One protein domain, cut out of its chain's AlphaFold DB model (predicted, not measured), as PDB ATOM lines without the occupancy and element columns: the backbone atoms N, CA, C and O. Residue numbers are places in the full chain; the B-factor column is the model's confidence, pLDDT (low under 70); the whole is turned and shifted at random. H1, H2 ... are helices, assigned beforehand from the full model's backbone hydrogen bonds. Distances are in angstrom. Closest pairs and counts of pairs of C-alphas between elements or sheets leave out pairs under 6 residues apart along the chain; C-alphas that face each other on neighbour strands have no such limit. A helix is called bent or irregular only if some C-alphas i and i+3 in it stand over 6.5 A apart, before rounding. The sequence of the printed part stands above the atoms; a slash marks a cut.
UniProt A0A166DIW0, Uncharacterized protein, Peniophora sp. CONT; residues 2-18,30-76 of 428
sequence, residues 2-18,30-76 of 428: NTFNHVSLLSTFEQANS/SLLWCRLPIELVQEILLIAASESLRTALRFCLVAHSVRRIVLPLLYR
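What this domain is: This is residues 2 to 18 and 30 to 76 of the 428 residues of an uncharacterized protein of Peniophora sp. CONT (UniProt A0A166DIW0). The helical hairpin of H4 and H5 packs on the longest helix, H3, at steep tilts, making a small three-helix bundle. The short helices H1 and H2 sit loosely beyond the end where H3 begins, and residues 2 to 5 stick out as a tail. The printed part has 64 residues with five named helices, H1 to H5 in chain order, and no named strand; the class is all helix. It is compact, with a radius of gyration of the C-alphas of 11.9 A and spans of 34 by 30 by 17 A.

Where its parts are: Find C-alpha 38 at (14.145, 30.091, 56.185); from there H3, residues 38 to 51, runs 20.3 A to C-alpha 51 at (30.145, 23.931, 45.298). Next come H4, residues 53 to 62, 14.6 A long, and H5, residues 64 to 75, 16.4 A long, ending at (36.195, 31.897, 56.247). H5 is only just irregular: C-alphas 69 and 72 are 6.6 A apart. Look before H3 for H1, residues 11 to 18, 11.0 A, and H2, residues 30 to 33, 6.0 A.

How they stand to each other: H3, H4 and H5 form an up and down bundle, each helix running against the one before it. H3 and H4 touch only at the corner, H3 with residues 48 to 50 alone; the closest C-alphas, of Ala 49 and Ala 56, are 4.1 A apart, at a steep tilt of 40 degrees. H3 touches H5, closest at the C-alphas of Leu 46 and Val 70, 6.2 A, at a steep tilt of 43 degrees, the same way. The hairpin H4 and H5 touch, closest at the C-alphas of Cys 60 and Arg 67, 4.1 A, at a shallow tilt of 24 degrees, opposite ways. H2 is close to but not clearly touching H3, C-alphas of Trp 33 and Val 41 at 7.5 A, and H1, C-alphas of Trp 33 and Phe 13 at 8.0 A. H1 is apart from H3, H4 and H5. Every O i to N i+4 pair is within hydrogen-bond range in H3 and H4, against 3 of 4 in H1 and 6 of 8 in H5; H2 is too short for such a pair.

The domain as a whole: Asn 2 and Arg 76 have the C-alphas farthest apart, 34.7 A. Residues 19 to 29 are not printed; C-alphas 18 and 30 stand 16.0 A apart across this cut, which the link from H1 to H2 crosses. The links printed whole are tight. Mean pLDDT of the printed part is 72.9; residues 2 to 18 and 30 are under 70.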
ATOM      1  N   ASN A   2      19.857  39.103  28.219       26.28
ATOM      2  CA  ASN A   2      19.073  39.819  29.226       26.28
ATOM      3  C   ASN A   2      19.834  39.969  30.548       26.28
ATOM      4  O   ASN A   2      20.101  38.987  31.241       26.28
ATOM      5  N   THR A   3      20.128  41.211  30.918       29.59
ATOM      6  CA  THR A   3      20.510  41.614  32.271       29.59
ATOM      7  C   THR A   3      19.297  41.474  33.193       29.59
ATOM      8  O   THR A   3      18.458  42.368  33.279       29.59
ATOM      9  N   PHE A   4      19.174  40.322  33.854       36.03
ATOM     10  CA  PHE A   4      18.198  40.106  34.923       36.03
ATOM     11  C   PHE A   4      18.541  41.010  36.120       36.03
ATOM     12  O   PHE A   4      19.624  40.913  36.701       36.03
ATOM     13  N   ASN A   5      17.607  41.890  36.492       32.47
ATOM     14  CA  ASN A   5      17.684  42.757  37.670       32.47
ATOM     15  C   ASN A   5      17.634  41.917  38.964       32.47
ATOM     16  O   ASN A   5      16.575  41.685  39.537       32.47
ATOM     17  N   HIS A   6      18.795  41.469  39.446       43.00
ATOM     18  CA  HIS A   6      18.942  40.605  40.630       43.00
ATOM     19  C   HIS A   6      18.777  41.309  41.993       43.00
ATOM     20  O   HIS A   6      18.903  40.665  43.032       43.00
ATOM     21  N   VAL A   7      18.481  42.611  42.019       39.28
ATOM     22  CA  VAL A   7      18.428  43.410  43.259       39.28
ATOM     23  C   VAL A   7      17.104  43.237  44.025       39.28
ATOM     24  O   VAL A   7      17.039  43.546  45.208       39.28
ATOM     25  N   SER A   8      16.053  42.689  43.405       47.41
ATOM     26  CA  SER A   8      14.707  42.725  44.001       47.41
ATOM     27  C   SER A   8      14.342  41.516  44.874       47.41
ATOM     28  O   SER A   8      13.522  41.665  45.769       47.41
ATOM     29  N   LEU A   9      14.959  40.339  44.697       46.69
ATOM     30  CA  LEU A   9      14.438  39.060  45.229       46.69
ATOM     31  C   LEU A   9      14.523  38.866  46.754       46.69
ATOM     32  O   LEU A   9      13.774  38.071  47.308       46.69
ATOM     33  N   LEU A  10      15.424  39.565  47.448       45.88
ATOM     34  CA  LEU A  10      15.595  39.410  48.902       45.88
ATOM     35  C   LEU A  10      15.055  40.591  49.707       45.88
ATOM     36  O   LEU A  10      14.597  40.381  50.826       45.88
ATOM     37  N   SER A  11      14.992  41.794  49.122       47.25
ATOM     38  CA  SER A  11      14.173  42.872  49.692       47.25
ATOM     39  C   SER A  11      12.684  42.537  49.573       47.25
ATOM     40  O   SER A  11      11.927  42.793  50.505       47.25
ATOM     41  N   THR A  12      12.274  41.885  48.473       50.28
ATOM     42  CA  THR A  12      10.932  41.296  48.370       50.28
ATOM     43  C   THR A  12      10.741  40.109  49.295       50.28
ATOM     44  O   THR A  12       9.608  39.866  49.644       50.28
ATOM     45  N   PHE A  13      11.770  39.412  49.780       46.97
ATOM     46  CA  PHE A  13      11.592  38.345  50.776       46.97
ATOM     47  C   PHE A  13      11.231  38.907  52.161       46.97
ATOM     48  O   PHE A  13      10.301  38.427  52.808       46.97
ATOM     49  N   GLU A  14      11.917  39.971  52.601       49.56
ATOM     50  CA  GLU A  14      11.571  40.685  53.843       49.56
ATOM     51  C   GLU A  14      10.213  41.408  53.726       49.56
ATOM     52  O   GLU A  14       9.425  41.411  54.675       49.56
ATOM     53  N   GLN A  15       9.878  41.940  52.542       49.31
ATOM     54  CA  GLN A  15       8.561  42.534  52.275       49.31
ATOM     55  C   GLN A  15       7.445  41.493  52.065       49.31
ATOM     56  O   GLN A  15       6.332  41.725  52.520       49.31
ATOM     57  N   ALA A  16       7.709  40.337  51.448       47.25
ATOM     58  CA  ALA A  16       6.732  39.273  51.179       47.25
ATOM     59  C   ALA A  16       6.359  38.504  52.445       47.25
ATOM     60  O   ALA A  16       5.193  38.160  52.613       47.25
ATOM     61  N   ASN A  17       7.291  38.334  53.391       45.44
ATOM     62  CA  ASN A  17       6.932  37.851  54.726       45.44
ATOM     63  C   ASN A  17       5.983  38.810  55.462       45.44
ATOM     64  O   ASN A  17       5.187  38.362  56.281       45.44
ATOM     65  N   SER A  18       6.005  40.105  55.123       42.44
ATOM     66  CA  SER A  18       5.040  41.097  55.620       42.44
ATOM     67  C   SER A  18       3.749  41.175  54.777       42.44
ATOM     68  O   SER A  18       2.767  41.759  55.223       42.44
ATOM     69  N   SER A  30      10.069  33.201  41.252       66.38
ATOM     70  CA  SER A  30      10.513  34.033  42.373       66.38
ATOM     71  C   SER A  30       9.648  33.880  43.634       66.38
ATOM     72  O   SER A  30      10.189  33.881  44.741       66.38
ATOM     73  N   LEU A  31       8.337  33.652  43.491       71.44
ATOM     74  CA  LEU A  31       7.402  33.489  44.613       71.44
ATOM     75  C   LEU A  31       7.565  32.149  45.343       71.44
ATOM     76  O   LEU A  31       7.112  32.011  46.481       71.44
ATOM     77  N   LEU A  32       8.221  31.163  44.720       74.56
ATOM     78  CA  LEU A  32       8.489  29.863  45.341       74.56
ATOM     79  C   LEU A  32       9.485  29.979  46.497       74.56
ATOM     80  O   LEU A  32       9.311  29.308  47.510       74.56
ATOM     81  N   TRP A  33      10.483  30.861  46.385       76.31
ATOM     82  CA  TRP A  33      11.466  31.076  47.449       76.31
ATOM     83  C   TRP A  33      10.804  31.609  48.715       76.31
ATOM     84  O   TRP A  33      11.082  31.106  49.799       76.31
ATOM     85  N   CYS A  34       9.879  32.561  48.576       78.75
ATOM     86  CA  CYS A  34       9.154  33.164  49.698       78.75
ATOM     87  C   CYS A  34       8.287  32.162  50.479       78.75
ATOM     88  O   CYS A  34       7.882  32.451  51.600       78.75
ATOM     89  N   ARG A  35       7.987  30.993  49.894       83.38
ATOM     90  CA  ARG A  35       7.217  29.918  50.539       83.38
ATOM     91  C   ARG A  35       8.091  28.881  51.241       83.38
ATOM     92  O   ARG A  35       7.554  28.026  51.942       83.38
ATOM     93  N   LEU A  36       9.409  28.919  51.046       83.56
ATOM     94  CA  LEU A  36      10.324  27.990  51.697       83.56
ATOM     95  C   LEU A  36      10.616  28.443  53.138       83.56
ATOM     96  O   LEU A  36      10.880  29.628  53.359       83.56
ATOM     97  N   PRO A  37      10.639  27.515  54.113       92.00
ATOM     98  CA  PRO A  37      11.184  27.775  55.442       92.00
ATOM     99  C   PRO A  37      12.589  28.376  55.361       92.00
ATOM    100  O   PRO A  37      13.407  27.968  54.530       92.00
ATOM    101  N   ILE A  38      12.881  29.345  56.228       84.12
ATOM    102  CA  ILE A  38      14.145  30.091  56.185       84.12
ATOM    103  C   ILE A  38      15.357  29.176  56.398       84.12
ATOM    104  O   ILE A  38      16.418  29.414  55.823       84.12
ATOM    105  N   GLU A  39      15.190  28.097  57.160       88.88
ATOM    106  CA  GLU A  39      16.198  27.066  57.400       88.88
ATOM    107  C   GLU A  39      16.556  26.327  56.104       88.88
ATOM    108  O   GLU A  39      17.735  26.154  55.799       88.88
ATOM    109  N   LEU A  40      15.553  25.972  55.291       90.19
ATOM    110  CA  LEU A  40      15.759  25.327  53.990       90.19
ATOM    111  C   LEU A  40      16.428  26.278  52.999       90.19
ATOM    112  O   LEU A  40      17.340  25.878  52.278       90.19
ATOM    113  N   VAL A  41      16.032  27.554  52.986       88.75
ATOM    114  CA  VAL A  41      16.697  28.569  52.155       88.75
ATOM    115  C   VAL A  41      18.168  28.713  52.556       88.75
ATOM    116  O   VAL A  41      19.039  28.759  51.688       88.75
ATOM    117  N   GLN A  42      18.466  28.745  53.859       87.56
ATOM    118  CA  GLN A  42      19.840  28.782  54.361       87.56
ATOM    119  C   GLN A  42      20.640  27.556  53.923       87.56
ATOM    120  O   GLN A  42      21.768  27.709  53.457       87.56
ATOM    121  N   GLU A  43      20.069  26.359  54.037       86.94
ATOM    122  CA  GLU A  43      20.724  25.117  53.639       86.94
ATOM    123  C   GLU A  43      21.004  25.076  52.131       86.94
ATOM    124  O   GLU A  43      22.143  24.825  51.734       86.94
ATOM    125  N   ILE A  44      20.029  25.434  51.290       90.19
ATOM    126  CA  ILE A  44      20.203  25.517  49.830       90.19
ATOM    127  C   ILE A  44      21.307  26.520  49.473       90.19
ATOM    128  O   ILE A  44      22.190  26.212  48.670       90.19
ATOM    129  N   LEU A  45      21.297  27.710  50.088       89.75
ATOM    130  CA  LEU A  45      22.327  28.726  49.865       89.75
ATOM    131  C   LEU A  45      23.711  28.236  50.296       89.75
ATOM    132  O   LEU A  45      24.689  28.499  49.597       89.75
ATOM    133  N   LEU A  46      23.810  27.526  51.422       86.56
ATOM    134  CA  LEU A  46      25.072  26.972  51.910       86.56
ATOM    135  C   LEU A  46      25.591  25.847  51.009       86.56
ATOM    136  O   LEU A  46      26.790  25.829  50.722       86.56
ATOM    137  N   ILE A  47      24.718  24.959  50.527       87.56
ATOM    138  CA  ILE A  47      25.072  23.892  49.580       87.56
ATOM    139  C   ILE A  47      25.576  24.515  48.276       87.56
ATOM    140  O   ILE A  47      26.720  24.270  47.893       87.56
ATOM    141  N   ALA A  48      24.803  25.415  47.663       88.50
ATOM    142  CA  ALA A  48      25.184  26.078  46.417       88.50
ATOM    143  C   ALA A  48      26.462  26.930  46.569       88.50
ATOM    144  O   ALA A  48      27.301  26.985  45.668       88.50
ATOM    145  N   ALA A  49      26.658  27.577  47.723       86.25
ATOM    146  CA  ALA A  49      27.892  28.299  48.029       86.25
ATOM    147  C   ALA A  49      29.097  27.356  48.187       86.25
ATOM    148  O   ALA A  49      30.221  27.733  47.857       86.25
ATOM    149  N   SER A  50      28.886  26.141  48.697       84.69
ATOM    150  CA  SER A  50      29.960  25.169  48.934       84.69
ATOM    151  C   SER A  50      30.506  24.522  47.663       84.69
ATOM    152  O   SER A  50      31.668  24.116  47.651       84.69
ATOM    153  N   GLU A  51      29.718  24.482  46.588       85.31
ATOM    154  CA  GLU A  51      30.145  23.931  45.298       85.31
ATOM    155  C   GLU A  51      31.206  24.794  44.608       85.31
ATOM    156  O   GLU A  51      32.096  24.282  43.928       85.31
ATOM    157  N   SER A  52      31.124  26.119  44.767       83.81
ATOM    158  CA  SER A  52      32.045  27.043  44.114       83.81
ATOM    159  C   SER A  52      32.247  28.313  44.921       83.81
ATOM    160  O   SER A  52      31.307  29.051  45.222       83.81
ATOM    161  N   LEU A  53      33.518  28.654  45.140       76.94
ATOM    162  CA  LEU A  53      33.926  29.943  45.691       76.94
ATOM    163  C   LEU A  53      33.295  31.120  44.934       76.94
ATOM    164  O   LEU A  53      32.857  32.092  45.548       76.94
ATOM    165  N   ARG A  54      33.241  31.043  43.597       82.19
ATOM    166  CA  ARG A  54      32.687  32.110  42.755       82.19
ATOM    167  C   ARG A  54      31.210  32.334  43.071       82.19
ATOM    168  O   ARG A  54      30.775  33.481  43.170       82.19
ATOM    169  N   THR A  55      30.460  31.252  43.248       84.31
ATOM    170  CA  THR A  55      29.044  31.290  43.630       84.31
ATOM    171  C   THR A  55      28.874  31.869  45.031       84.31
ATOM    172  O   THR A  55      28.085  32.794  45.213       84.31
ATOM    173  N   ALA A  56      29.682  31.432  45.999       82.94
ATOM    174  CA  ALA A  56      29.658  31.973  47.358       82.94
ATOM    175  C   ALA A  56      29.947  33.486  47.411       82.94
ATOM    176  O   ALA A  56      29.246  34.239  48.094       82.94
ATOM    177  N   LEU A  57      30.946  33.956  46.654       81.81
ATOM    178  CA  LEU A  57      31.261  35.382  46.539       81.81
ATOM    179  C   LEU A  57      30.110  36.161  45.897       81.81
ATOM    180  O   LEU A  57      29.746  37.221  46.401       81.81
ATOM    181  N   ARG A  58      29.499  35.624  44.832       86.44
ATOM    182  CA  ARG A  58      28.312  36.227  44.206       86.44
ATOM    183  C   ARG A  58      27.159  36.341  45.197       86.44
ATOM    184  O   ARG A  58      26.591  37.419  45.308       86.44
ATOM    185  N   PHE A  59      26.870  35.299  45.974       85.88
ATOM    186  CA  PHE A  59      25.834  35.343  47.009       85.88
ATOM    187  C   PHE A  59      26.083  36.418  48.067       85.88
ATOM    188  O   PHE A  59      25.151  37.107  48.479       85.88
ATOM    189  N   CYS A  60      27.341  36.640  48.450       83.12
ATOM    190  CA  CYS A  60      27.705  37.715  49.370       83.12
ATOM    191  C   CYS A  60      27.439  39.131  48.823       83.12
ATOM    192  O   CYS A  60      27.405  40.075  49.616       83.12
ATOM    193  N   LEU A  61      27.251  39.285  47.508       85.88
ATOM    194  CA  LEU A  61      26.902  40.550  46.854       85.88
ATOM    195  C   LEU A  61      25.389  40.736  46.668       85.88
ATOM    196  O   LEU A  61      24.965  41.858  46.415       85.88
ATOM    197  N   VAL A  62      24.582  39.675  46.796       84.75
ATOM    198  CA  VAL A  62      23.132  39.736  46.534       84.75
ATOM    199  C   VAL A  62      22.400  40.519  47.623       84.75
ATOM    200  O   VAL A  62      21.650  41.441  47.321       84.75
ATOM    201  N   ALA A  63      22.598  40.153  48.892       83.12
ATOM    202  CA  ALA A  63      21.924  40.795  50.019       83.12
ATOM    203  C   ALA A  63      22.717  40.648  51.321       83.12
ATOM    204  O   ALA A  63      23.516  39.721  51.490       83.12
ATOM    205  N   HIS A  64      22.459  41.538  52.283       81.25
ATOM    206  CA  HIS A  64      23.120  41.506  53.590       81.25
ATOM    207  C   HIS A  64      22.791  40.236  54.393       81.25
ATOM    208  O   HIS A  64      23.684  39.653  55.008       81.25
ATOM    209  N   SER A  65      21.538  39.776  54.357       82.38
ATOM    210  CA  SER A  65      21.082  38.545  55.016       82.38
ATOM    211  C   SER A  65      21.801  37.306  54.471       82.38
ATOM    212  O   SER A  65      22.418  36.565  55.237       82.38
ATOM    213  N   VAL A  66      21.839  37.147  53.145       85.06
ATOM    214  CA  VAL A  66      22.576  36.066  52.464       85.06
ATOM    215  C   VAL A  66      24.063  36.126  52.782       85.06
ATOM    216  O   VAL A  66      24.674  35.109  53.111       85.06
ATOM    217  N   ARG A  67      24.653  37.325  52.767       85.25
ATOM    218  CA  ARG A  67      26.051  37.508  53.156       85.25
ATOM    219  C   ARG A  67      26.314  37.010  54.577       85.25
ATOM    220  O   ARG A  67      27.324  36.351  54.784       85.25
ATOM    221  N   ARG A  68      25.440  37.277  55.552       84.12
ATOM    222  CA  ARG A  68      25.619  36.785  56.933       84.12
ATOM    223  C   ARG A  68      25.621  35.256  57.029       84.12
ATOM    224  O   ARG A  68      26.316  34.728  57.890       84.12
ATOM    225  N   ILE A  69      24.890  34.578  56.148       85.56
ATOM    226  CA  ILE A  69      24.808  33.111  56.084       85.56
ATOM    227  C   ILE A  69      26.044  32.524  55.386       85.56
ATOM    228  O   ILE A  69      26.671  31.600  55.898       85.56
ATOM    229  N   VAL A  70      26.427  33.084  54.234       85.94
ATOM    230  CA  VAL A  70      27.472  32.522  53.359       85.94
ATOM    231  C   VAL A  70      28.885  32.910  53.796       85.94
ATOM    232  O   VAL A  70      29.821  32.128  53.644       85.94
ATOM    233  N   LEU A  71      29.079  34.099  54.366       83.00
ATOM    234  CA  LEU A  71      30.406  34.586  54.746       83.00
ATOM    235  C   LEU A  71      31.145  33.643  55.725       83.00
ATOM    236  O   LEU A  71      32.315  33.360  55.472       83.00
ATOM    237  N   PRO A  72      30.509  33.078  56.773       83.50
ATOM    238  CA  PRO A  72      31.092  32.013  57.595       83.50
ATOM    239  C   PRO A  72      31.690  30.836  56.814       83.50
ATOM    240  O   PRO A  72      32.742  30.316  57.188       83.50
ATOM    241  N   LEU A  73      31.041  30.419  55.723       83.00
ATOM    242  CA  LEU A  73      31.506  29.321  54.878       83.00
ATOM    243  C   LEU A  73      32.819  29.690  54.171       83.00
ATOM    244  O   LEU A  73      33.738  28.876  54.128       83.00
ATOM    245  N   LEU A  74      32.929  30.929  53.684       81.00
ATOM    246  CA  LEU A  74      34.135  31.441  53.021       81.00
ATOM    247  C   LEU A  74      35.343  31.501  53.965       81.00
ATOM    248  O   LEU A  74      36.461  31.212  53.549       81.00
ATOM    249  N   TYR A  75      35.127  31.831  55.240       84.06
ATOM    250  CA  TYR A  75      36.195  31.897  56.247       84.06
ATOM    251  C   TYR A  75      36.563  30.542  56.861       84.06
ATOM    252  O   TYR A  75      37.548  30.438  57.591       84.06
ATOM    253  N   ARG A  76      35.819  29.477  56.553       85.75
ATOM    254  CA  ARG A  76      36.110  28.134  57.068       85.75
ATOM    255  C   ARG A  76      37.420  27.564  56.518       85.75
ATOM    256  O   ARG A  76      38.071  26.789  57.220       85.75
TER     257      ARG A  76